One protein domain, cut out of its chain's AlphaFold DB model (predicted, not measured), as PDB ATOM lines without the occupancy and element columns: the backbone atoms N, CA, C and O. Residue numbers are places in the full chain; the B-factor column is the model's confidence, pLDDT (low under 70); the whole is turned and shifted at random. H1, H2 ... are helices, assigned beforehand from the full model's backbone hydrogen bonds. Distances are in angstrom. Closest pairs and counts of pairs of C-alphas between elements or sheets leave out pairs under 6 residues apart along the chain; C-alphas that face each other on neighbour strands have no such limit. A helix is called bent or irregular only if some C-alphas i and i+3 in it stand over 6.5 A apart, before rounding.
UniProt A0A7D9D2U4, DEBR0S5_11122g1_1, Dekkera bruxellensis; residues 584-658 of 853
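Overview. This is residues 584 to 658 of the 853 residues of the protein "DEBR0S5_11122g1_1" of Dekkera bruxellensis (UniProt A0A7D9D2U4). One long helix, H1, reaches out from a small helical body as an arm: its residues 584 to 592 stick out, while its later part lies in the body with H2 and H3. H2 folds back beside that later part of H1 as a helical hairpin, H3 then runs back the other way past H2, and the four-residue H4 lies beyond H3, at the far end of the length from residue 584. The printed part has 75 residues with four named helices in the order H1, H2, H3, H4 and no named strand, and its class is all helix. The whole is loose, with a radius of gyration of the C-alphas of 14.8 A and spans of 52 by 23 by 18 A, the free arm adding to the length.

Along the chain. Find C-alpha 584 at (173.984, 243.713, 162.504); from there H1, residues 584 to 607, runs 34.4 A to C-alpha 607 at (206.575, 253.279, 167.673). Next comes H2, residues 615 to 627, 20.0 A long. H2 is neither bent nor irregular, but only just: C-alphas 623 and 626 are 6.5 A apart. H3, residues 632 to 647, covers 22.3 A. Look last for H4, residues 652 to 655, which ends at C-alpha 655 at (220.535, 243.113, 176.064).

Arrangement. Begin at Gly 600 in H1: its C-alpha is 5.7 A from that of Leu 624, the closest pair between H1 and H2. H1 touches H2 with residues 597 to 607 alone, and this hairpin runs opposite ways at a steep tilt of 42 degrees. H2 and H3 are close but not clearly touching, with Val 618 and Val 642 closest at 6.4 A between C-alphas; they run opposite ways at a steep tilt of 39 degrees. H1 and H3 are also close but not clearly touching, the closest C-alphas being those of Leu 605 and Thr 634, 6.9 A apart. They run the same way at a steep tilt of 68 degrees, only just short of about perpendicular. H3 and H4 only just touch, with 3 pairs of C-alphas within 8 A; the closest are those of Gly 640 and Asn 652, at 7.4 A. H4 is apart from H1 and from H2. In H1 and H3 every O i to N i+4 pair is within hydrogen-bond range, in H2 7 of 9 are, and H4 is too short for such a pair; its one O i to N i+3 pair is not within range.

Size, cuts and confidence. The C-alphas of Lys 584 and Asn 657 are the two farthest apart, at 52.4 A. Without residues 584 to 592 the body spans 38 by 23 by 18 A. The printed part has no cut. The links H2 to H3 and H3 to H4 are tight, and H1 to H2 is short. The mean pLDDT of the printed part is 85.7; look for values under 70 at residues 650 to 654, of which 652 to 654 belong to H4.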
ATOM      1  N   LYS A 584     173.430 242.379 162.775       85.12
ATOM      2  CA  LYS A 584     173.984 243.713 162.504       85.12
ATOM      3  C   LYS A 584     174.802 244.271 163.677       85.12
ATOM      4  O   LYS A 584     175.823 244.906 163.425       85.12
ATOM      5  N   ARG A 585     174.401 244.018 164.931       84.75
ATOM      6  CA  ARG A 585     175.185 244.377 166.131       84.75
ATOM      7  C   ARG A 585     176.494 243.582 166.187       84.75
ATOM      8  O   ARG A 585     177.539 244.183 166.408       84.75
ATOM      9  N   ALA A 586     176.454 242.276 165.919       82.31
ATOM     10  CA  ALA A 586     177.648 241.427 165.864       82.31
ATOM     11  C   ALA A 586     178.636 241.874 164.767       82.31
ATOM     12  O   ALA A 586     179.814 242.078 165.051       82.31
ATOM     13  N   ASN A 587     178.150 242.118 163.545       85.75
ATOM     14  CA  ASN A 587     178.985 242.613 162.446       85.75
ATOM     15  C   ASN A 587     179.583 243.992 162.767       85.75
ATOM     16  O   ASN A 587     180.781 244.175 162.605       85.75
ATOM     17  N   PHE A 588     178.798 244.931 163.311       90.00
ATOM     18  CA  PHE A 588     179.309 246.247 163.713       90.00
ATOM     19  C   PHE A 588     180.400 246.162 164.794       90.00
ATOM     20  O   PHE A 588     181.374 246.910 164.737       90.00
ATOM     21  N   LEU A 589     180.270 245.246 165.760       85.19
ATOM     22  CA  LEU A 589     181.312 244.999 166.762       85.19
ATOM     23  C   LEU A 589     182.577 244.400 166.128       85.19
ATOM     24  O   LEU A 589     183.677 244.825 166.475       85.19
ATOM     25  N   LYS A 590     182.439 243.492 165.153       85.56
ATOM     26  CA  LYS A 590     183.576 242.964 164.382       85.56
ATOM     27  C   LYS A 590     184.266 244.058 163.555       85.56
ATOM     28  O   LYS A 590     185.482 244.184 163.633       85.56
ATOM     29  N   ASP A 591     183.506 244.901 162.855       86.19
ATOM     30  CA  ASP A 591     184.012 246.042 162.070       86.19
ATOM     31  C   ASP A 591     184.669 247.131 162.944       86.19
ATOM     32  O   ASP A 591     185.535 247.886 162.488       86.19
ATOM     33  N   LYS A 592     184.252 247.235 164.215       88.81
ATOM     34  CA  LYS A 592     184.880 248.088 165.232       88.81
ATOM     35  C   LYS A 592     186.221 247.495 165.675       88.81
ATOM     36  O   LYS A 592     187.233 248.179 165.537       88.81
ATOM     37  N   ARG A 593     186.247 246.213 166.072       84.56
ATOM     38  CA  ARG A 593     187.472 245.469 166.437       84.56
ATOM     39  C   ARG A 593     188.528 245.500 165.331       84.56
ATOM     40  O   ARG A 593     189.683 245.792 165.613       84.56
ATOM     41  N   THR A 594     188.160 245.238 164.074       87.25
ATOM     42  CA  THR A 594     189.125 245.227 162.955       87.25
ATOM     43  C   THR A 594     189.684 246.616 162.655       87.25
ATOM     44  O   THR A 594     190.879 246.741 162.397       87.25
ATOM     45  N   ARG A 595     188.873 247.681 162.752       88.62
ATOM     46  CA  ARG A 595     189.371 249.064 162.675       88.62
ATOM     47  C   ARG A 595     190.324 249.389 163.826       88.62
ATOM     48  O   ARG A 595     191.365 249.990 163.586       88.62
ATOM     49  N   GLU A 596     189.970 249.024 165.054       88.50
ATOM     50  CA  GLU A 596     190.787 249.291 166.245       88.50
ATOM     51  C   GLU A 596     192.119 248.512 166.194       88.50
ATOM     52  O   GLU A 596     193.160 249.096 166.488       88.50
ATOM     53  N   ARG A 597     192.110 247.269 165.682       89.19
ATOM     54  CA  ARG A 597     193.303 246.471 165.331       89.19
ATOM     55  C   ARG A 597     194.191 247.191 164.310       89.19
ATOM     56  O   ARG A 597     195.323 247.515 164.643       89.19
ATOM     57  N   MET A 598     193.667 247.554 163.132       89.94
ATOM     58  CA  MET A 598     194.450 248.243 162.086       89.94
ATOM     59  C   MET A 598     195.074 249.568 162.561       89.94
ATOM     60  O   MET A 598     196.202 249.886 162.189       89.94
ATOM     61  N   ILE A 599     194.360 250.343 163.388       91.00
ATOM     62  CA  ILE A 599     194.892 251.582 163.980       91.00
ATOM     63  C   ILE A 599     196.016 251.264 164.979       91.00
ATOM     64  O   ILE A 599     197.040 251.946 164.973       91.00
ATOM     65  N   GLY A 600     195.852 250.227 165.804       90.69
ATOM     66  CA  GLY A 600     196.873 249.760 166.744       90.69
ATOM     67  C   GLY A 600     198.134 249.235 166.055       90.69
ATOM     68  O   GLY A 600     199.236 249.640 166.420       90.69
ATOM     69  N   ASP A 601     197.981 248.407 165.022       91.81
ATOM     70  CA  ASP A 601     199.090 247.845 164.244       91.81
ATOM     71  C   ASP A 601     199.903 248.955 163.551       91.81
ATOM     72  O   ASP A 601     201.131 248.990 163.654       91.81
ATOM     73  N   ALA A 602     199.229 249.928 162.923       91.50
ATOM     74  CA  ALA A 602     199.882 251.091 162.318       91.50
ATOM     75  C   ALA A 602     200.579 251.990 163.358       91.50
ATOM     76  O   ALA A 602     201.677 252.496 163.116       91.50
ATOM     77  N   ARG A 603     199.972 252.169 164.540       93.00
ATOM     78  CA  ARG A 603     200.555 252.938 165.649       93.00
ATOM     79  C   ARG A 603     201.804 252.265 166.219       93.00
ATOM     80  O   ARG A 603     202.775 252.954 166.520       93.00
ATOM     81  N   LEU A 604     201.808 250.939 166.326       92.44
ATOM     82  CA  LEU A 604     202.964 250.171 166.786       92.44
ATOM     83  C   LEU A 604     204.094 250.138 165.752       92.44
ATOM     84  O   LEU A 604     205.243 250.303 166.141       92.44
ATOM     85  N   LEU A 605     203.782 250.056 164.455       92.38
ATOM     86  CA  LEU A 605     204.768 250.206 163.372       92.38
ATOM     87  C   LEU A 605     205.402 251.615 163.319       92.38
ATOM     88  O   LEU A 605     206.508 251.785 162.808       92.38
ATOM     89  N   TYR A 606     204.721 252.636 163.847       92.25
ATOM     90  CA  TYR A 606     205.311 253.958 164.081       92.25
ATOM     91  C   TYR A 606     206.202 253.979 165.337       92.25
ATOM     92  O   TYR A 606     207.280 254.569 165.310       92.25
ATOM     93  N   LEU A 607     205.786 253.335 166.434       90.69
ATOM     94  CA  LEU A 607     206.575 253.279 167.673       90.69
ATOM     95  C   LEU A 607     207.830 252.396 167.548       90.69
ATOM     96  O   LEU A 607     208.843 252.717 168.157       90.69
ATOM     97  N   SER A 608     207.807 251.356 166.710       90.88
ATOM     98  CA  SER A 608     208.961 250.490 166.417       90.88
ATOM     99  C   SER A 608     210.067 251.161 165.594       90.88
ATOM    100  O   SER A 608     211.102 250.543 165.359       90.88
ATOM    101  N   LYS A 609     209.819 252.375 165.083       91.25
ATOM    102  CA  LYS A 609     210.778 253.218 164.346       91.25
ATOM    103  C   LYS A 609     211.383 254.323 165.223       91.25
ATOM    104  O   LYS A 609     211.945 255.273 164.692       91.25
ATOM    105  N   LYS A 610     211.203 254.245 166.544       87.38
ATOM    106  CA  LYS A 610     211.838 255.145 167.509       87.38
ATOM    107  C   LYS A 610     212.953 254.415 168.228       87.38
ATOM    108  O   LYS A 610     212.768 253.268 168.619       87.38
ATOM    109  N   ASP A 611     214.055 255.110 168.456       81.62
ATOM    110  CA  ASP A 611     215.232 254.574 169.144       81.62
ATOM    111  C   ASP A 611     215.005 254.450 170.661       81.62
ATOM    112  O   ASP A 611     215.578 253.571 171.313       81.62
ATOM    113  N   GLU A 612     214.099 255.278 171.195       83.06
ATOM    114  CA  GLU A 612     213.688 255.338 172.598       83.06
ATOM    115  C   GLU A 612     212.159 255.375 172.768       83.06
ATOM    116  O   GLU A 612     211.405 255.887 171.929       83.06
ATOM    117  N   LEU A 613     211.688 254.882 173.918       86.69
ATOM    118  CA  LEU A 613     210.289 254.945 174.335       86.69
ATOM    119  C   LEU A 613     210.144 255.733 175.638       86.69
ATOM    120  O   LEU A 613     210.809 255.453 176.625       86.69
ATOM    121  N   SER A 614     209.183 256.658 175.675       87.69
ATOM    122  CA  SER A 614     208.659 257.190 176.936       87.69
ATOM    123  C   SER A 614     207.769 256.143 177.618       87.69
ATOM    124  O   SER A 614     207.053 255.409 176.933       87.69
ATOM    125  N   SER A 615     207.701 256.150 178.950       87.50
ATOM    126  CA  SER A 615     206.788 255.314 179.748       87.50
ATOM    127  C   SER A 615     205.323 255.377 179.286       87.50
ATOM    128  O   SER A 615     204.616 254.368 179.302       87.50
ATOM    129  N   ARG A 616     204.868 256.529 178.769       90.19
ATOM    130  CA  ARG A 616     203.539 256.670 178.145       90.19
ATOM    131  C   ARG A 616     203.394 255.838 176.864       90.19
ATOM    132  O   ARG A 616     202.329 255.271 176.638       90.19
ATOM    133  N   ASN A 617     204.446 255.752 176.050       90.81
ATOM    134  CA  ASN A 617     204.471 254.906 174.856       90.81
ATOM    135  C   ASN A 617     204.503 253.426 175.257       90.81
ATOM    136  O   ASN A 617     203.810 252.631 174.637       90.81
ATOM    137  N   VAL A 618     205.237 253.051 176.313       89.88
ATOM    138  CA  VAL A 618     205.246 251.666 176.824       89.88
ATOM    139  C   VAL A 618     203.863 251.256 177.339       89.88
ATOM    140  O   VAL A 618     203.370 250.191 176.977       89.88
ATOM    141  N   ALA A 619     203.172 252.120 178.089       90.06
ATOM    142  CA  ALA A 619     201.790 251.877 178.507       90.06
ATOM    143  C   ALA A 619     200.811 251.775 177.314       90.06
ATOM    144  O   ALA A 619     199.879 250.967 177.336       90.06
ATOM    145  N   GLU A 620     201.030 252.555 176.249       90.94
ATOM    146  CA  GLU A 620     200.288 252.429 174.989       90.94
ATOM    147  C   GLU A 620     200.574 251.080 174.302       90.94
ATOM    148  O   GLU A 620     199.634 250.384 173.920       90.94
ATOM    149  N   ILE A 621     201.841 250.657 174.225       91.25
ATOM    150  CA  ILE A 621     202.265 249.371 173.652       91.25
ATOM    151  C   ILE A 621     201.645 248.195 174.419       91.25
ATOM    152  O   ILE A 621     201.000 247.349 173.793       91.25
ATOM    153  N   ARG A 622     201.735 248.191 175.760       91.00
ATOM    154  CA  ARG A 622     201.103 247.186 176.641       91.00
ATOM    155  C   ARG A 622     199.608 247.040 176.383       91.00
ATOM    156  O   ARG A 622     199.088 245.928 176.424       91.00
ATOM    157  N   LYS A 623     198.908 248.142 176.096       90.56
ATOM    158  CA  LYS A 623     197.476 248.115 175.772       90.56
ATOM    159  C   LYS A 623     197.197 247.609 174.356       90.56
ATOM    160  O   LYS A 623     196.242 246.860 174.165       90.56
ATOM    161  N   LEU A 624     197.980 248.034 173.365       89.31
ATOM    162  CA  LEU A 624     197.734 247.682 171.965       89.31
ATOM    163  C   LEU A 624     198.023 246.197 171.679       89.31
ATOM    164  O   LEU A 624     197.226 245.569 170.980       89.31
ATOM    165  N   PHE A 625     199.087 245.623 172.261       89.81
ATOM    166  CA  PHE A 625     199.585 244.267 171.954       89.81
ATOM    167  C   PHE A 625     198.541 243.139 172.067       89.81
ATOM    168  O   PHE A 625     198.592 242.167 171.316       89.81
ATOM    169  N   TRP A 626     197.532 243.287 172.931       88.19
ATOM    170  CA  TRP A 626     196.428 242.327 173.091       88.19
ATOM    171  C   TRP A 626     195.666 241.995 171.802       88.19
ATOM    172  O   TRP A 626     195.133 240.887 171.679       88.19
ATOM    173  N   ASN A 627     195.631 242.923 170.841       84.50
ATOM    174  CA  ASN A 627     194.797 242.834 169.643       84.50
ATOM    175  C   ASN A 627     195.576 242.781 168.315       84.50
ATOM    176  O   ASN A 627     194.930 242.779 167.266       84.50
ATOM    177  N   THR A 628     196.914 242.754 168.348       84.31
ATOM    178  CA  THR A 628     197.781 243.016 167.179       84.31
ATOM    179  C   THR A 628     197.910 241.884 166.166       84.31
ATOM    180  O   THR A 628     197.777 240.712 166.512       84.31
ATOM    181  N   SER A 629     198.300 242.249 164.942       83.38
ATOM    182  CA  SER A 629     198.650 241.345 163.837       83.38
ATOM    183  C   SER A 629     199.932 241.799 163.103       83.38
ATOM    184  O   SER A 629     199.963 241.926 161.880       83.38
ATOM    185  N   ILE A 630     200.988 242.089 163.870       85.56
ATOM    186  CA  ILE A 630     202.261 242.689 163.416       85.56
ATOM    187  C   ILE A 630     203.280 241.617 162.981       85.56
ATOM    188  O   ILE A 630     203.245 240.500 163.481       85.56
ATOM    189  N   LYS A 631     204.216 241.945 162.079       86.81
ATOM    190  CA  LYS A 631     205.281 241.029 161.613       86.81
ATOM    191  C   LYS A 631     206.323 240.711 162.703       86.81
ATOM    192  O   LYS A 631     206.621 241.567 163.534       86.81
ATOM    193  N   SER A 632     206.929 239.520 162.646       85.69
ATOM    194  CA  SER A 632     207.996 239.040 163.552       85.69
ATOM    195  C   SER A 632     209.118 240.056 163.791       85.69
ATOM    196  O   SER A 632     209.367 240.433 164.934       85.69
ATOM    197  N   THR A 633     209.718 240.590 162.725       86.81
ATOM    198  CA  THR A 633     210.814 241.573 162.804       86.81
ATOM    199  C   THR A 633     210.424 242.849 163.562       86.81
ATOM    200  O   THR A 633     211.194 243.371 164.364       86.81
ATOM    201  N   THR A 634     209.195 243.335 163.367       89.62
ATOM    202  CA  THR A 634     208.654 244.509 164.071       89.62
ATOM    203  C   THR A 634     208.289 244.196 165.526       89.62
ATOM    204  O   THR A 634     208.439 245.056 166.390       89.62
ATOM    205  N   ARG A 635     207.854 242.965 165.838       90.75
ATOM    206  CA  ARG A 635     207.688 242.511 167.232       90.75
ATOM    207  C   ARG A 635     209.041 242.496 167.955       90.75
ATOM    208  O   ARG A 635     209.140 243.037 169.051       90.75
ATOM    209  N   MET A 636     210.086 241.965 167.314       89.19
ATOM    210  CA  MET A 636     211.447 241.883 167.864       89.19
ATOM    211  C   MET A 636     212.027 243.257 168.233       89.19
ATOM    212  O   MET A 636     212.548 243.417 169.340       89.19
ATOM    213  N   THR A 637     211.889 244.275 167.372       89.69
ATOM    214  CA  THR A 637     212.351 245.634 167.716       89.69
ATOM    215  C   THR A 637     211.550 246.247 168.866       89.69
ATOM    216  O   THR A 637     212.143 246.872 169.744       89.69
ATOM    217  N   ILE A 638     210.232 246.017 168.933       90.75
ATOM    218  CA  ILE A 638     209.401 246.480 170.057       90.75
ATOM    219  C   ILE A 638     209.790 245.783 171.370       90.75
ATOM    220  O   ILE A 638     209.859 246.460 172.394       90.75
ATOM    221  N   PHE A 639     210.098 244.481 171.369       90.69
ATOM    222  CA  PHE A 639     210.574 243.788 172.575       90.69
ATOM    223  C   PHE A 639     211.886 244.391 173.087       90.69
ATOM    224  O   PHE A 639     211.980 244.718 174.268       90.69
ATOM    225  N   GLY A 640     212.863 244.622 172.202       86.88
ATOM    226  CA  GLY A 640     214.118 245.284 172.572       86.88
ATOM    227  C   GLY A 640     213.910 246.699 173.125       86.88
ATOM    228  O   GLY A 640     214.531 247.077 174.114       86.88
ATOM    229  N   LEU A 641     212.994 247.473 172.534       87.88
ATOM    230  CA  LEU A 641     212.639 248.819 172.996       87.88
ATOM    231  C   LEU A 641     211.949 248.830 174.370       87.88
ATOM    232  O   LEU A 641     212.270 249.675 175.204       87.88
ATOM    233  N   VAL A 642     211.011 247.910 174.617       89.69
ATOM    234  CA  VAL A 642     210.309 247.809 175.909       89.69
ATOM    235  C   VAL A 642     211.262 247.328 177.001       89.69
ATOM    236  O   VAL A 642     211.331 247.953 178.056       89.69
ATOM    237  N   LEU A 643     212.049 246.278 176.751       85.88
ATOM    238  CA  LEU A 643     212.955 245.715 177.757       85.88
ATOM    239  C   LEU A 643     214.089 246.683 178.131       85.88
ATOM    240  O   LEU A 643     214.402 246.793 179.313       85.88
ATOM    241  N   ARG A 644     214.637 247.458 177.178       85.62
ATOM    242  CA  ARG A 644     215.588 248.542 177.500       85.62
ATOM    243  C   ARG A 644     214.976 249.594 178.433       85.62
ATOM    244  O   ARG A 644     215.629 249.984 179.395       85.62
ATOM    245  N   HIS A 645     213.722 250.000 178.209       85.06
ATOM    246  CA  HIS A 645     213.023 250.957 179.081       85.06
ATOM    247  C   HIS A 645     212.747 250.399 180.489       85.06
ATOM    248  O   HIS A 645     212.943 251.109 181.471       85.06
ATOM    249  N   GLU A 646     212.293 249.147 180.611       83.31
ATOM    250  CA  GLU A 646     211.971 248.548 181.919       83.31
ATOM    251  C   GLU A 646     213.217 248.203 182.754       83.31
ATOM    252  O   GLU A 646     213.158 248.253 183.981       83.31
ATOM    253  N   LEU A 647     214.337 247.861 182.107       80.69
ATOM    254  CA  LEU A 647     215.583 247.453 182.772       80.69
ATOM    255  C   LEU A 647     216.622 248.582 182.895       80.69
ATOM    256  O   LEU A 647     217.606 248.419 183.609       80.69
ATOM    257  N   GLY A 648     216.430 249.712 182.203       75.88
ATOM    258  CA  GLY A 648     217.401 250.815 182.157       75.88
ATOM    259  C   GLY A 648     218.668 250.506 181.347       75.88
ATOM    260  O   GLY A 648     219.705 251.122 181.577       75.88
ATOM    261  N   ILE A 649     218.603 249.539 180.424       78.81
ATOM    262  CA  ILE A 649     219.748 249.083 179.625       78.81
ATOM    263  C   ILE A 649     219.923 249.998 178.408       78.81
ATOM    264  O   ILE A 649     219.039 250.097 177.557       78.81
ATOM    265  N   ASN A 650     221.088 250.638 178.302       66.06
ATOM    266  CA  ASN A 650     221.350 251.632 177.258       66.06
ATOM    267  C   ASN A 650     221.710 250.998 175.902       66.06
ATOM    268  O   ASN A 650     221.294 251.506 174.859       66.06
ATOM    269  N   SER A 651     222.454 249.884 175.895       68.88
ATOM    270  CA  SER A 651     222.957 249.262 174.661       68.88
ATOM    271  C   SER A 651     222.118 248.062 174.201       68.88
ATOM    272  O   SER A 651     221.558 247.310 174.999       68.88
ATOM    273  N   ASN A 652     222.044 247.844 172.884       69.44
ATOM    274  CA  ASN A 652     221.425 246.630 172.341       69.44
ATOM    275  C   ASN A 652     222.321 245.391 172.514       69.44
ATOM    276  O   ASN A 652     221.802 244.279 172.514       69.44
ATOM    277  N   GLU A 653     223.637 245.561 172.651       67.56
ATOM    278  CA  GLU A 653     224.599 244.458 172.783       67.56
ATOM    279  C   GLU A 653     224.483 243.795 174.159       67.56
ATOM    280  O   GLU A 653     224.296 242.585 174.240       67.56
ATOM    281  N   GLU A 654     224.438 244.596 175.224       64.44
ATOM    282  CA  GLU A 654     224.213 244.147 176.603       64.44
ATOM    283  C   GLU A 654     222.897 243.369 176.759       64.44
ATOM    284  O   GLU A 654     222.879 242.300 177.365       64.44
ATOM    285  N   LEU A 655     221.818 243.829 176.112       72.75
ATOM    286  CA  LEU A 655     220.535 243.113 176.064       72.75
ATOM    287  C   LEU A 655     220.611 241.781 175.282       72.75
ATOM    288  O   LEU A 655     219.813 240.872 175.514       72.75
ATOM    289  N   ASN A 656     221.541 241.660 174.330       77.62
ATOM    290  CA  ASN A 656     221.705 240.496 173.452       77.62
ATOM    291  C   ASN A 656     222.807 239.519 173.903       77.62
ATOM    292  O   ASN A 656     223.052 238.533 173.199       77.62
ATOM    293  N   ASN A 657     223.429 239.743 175.064       77.25
ATOM    294  CA  ASN A 657     224.435 238.855 175.653       77.25
ATOM    295  C   ASN A 657     223.809 237.546 176.168       77.25
ATOM    296  O   ASN A 657     223.607 237.354 177.364       77.25
ATOM    297  N   ILE A 658     223.519 236.628 175.242       72.06
ATOM    298  CA  ILE A 658     223.037 235.272 175.539       72.06
ATOM    299  C   ILE A 658     224.066 234.562 176.446       72.06
ATOM    300  O   ILE A 658     225.234 234.481 176.053       72.06
TER     301      ILE A 658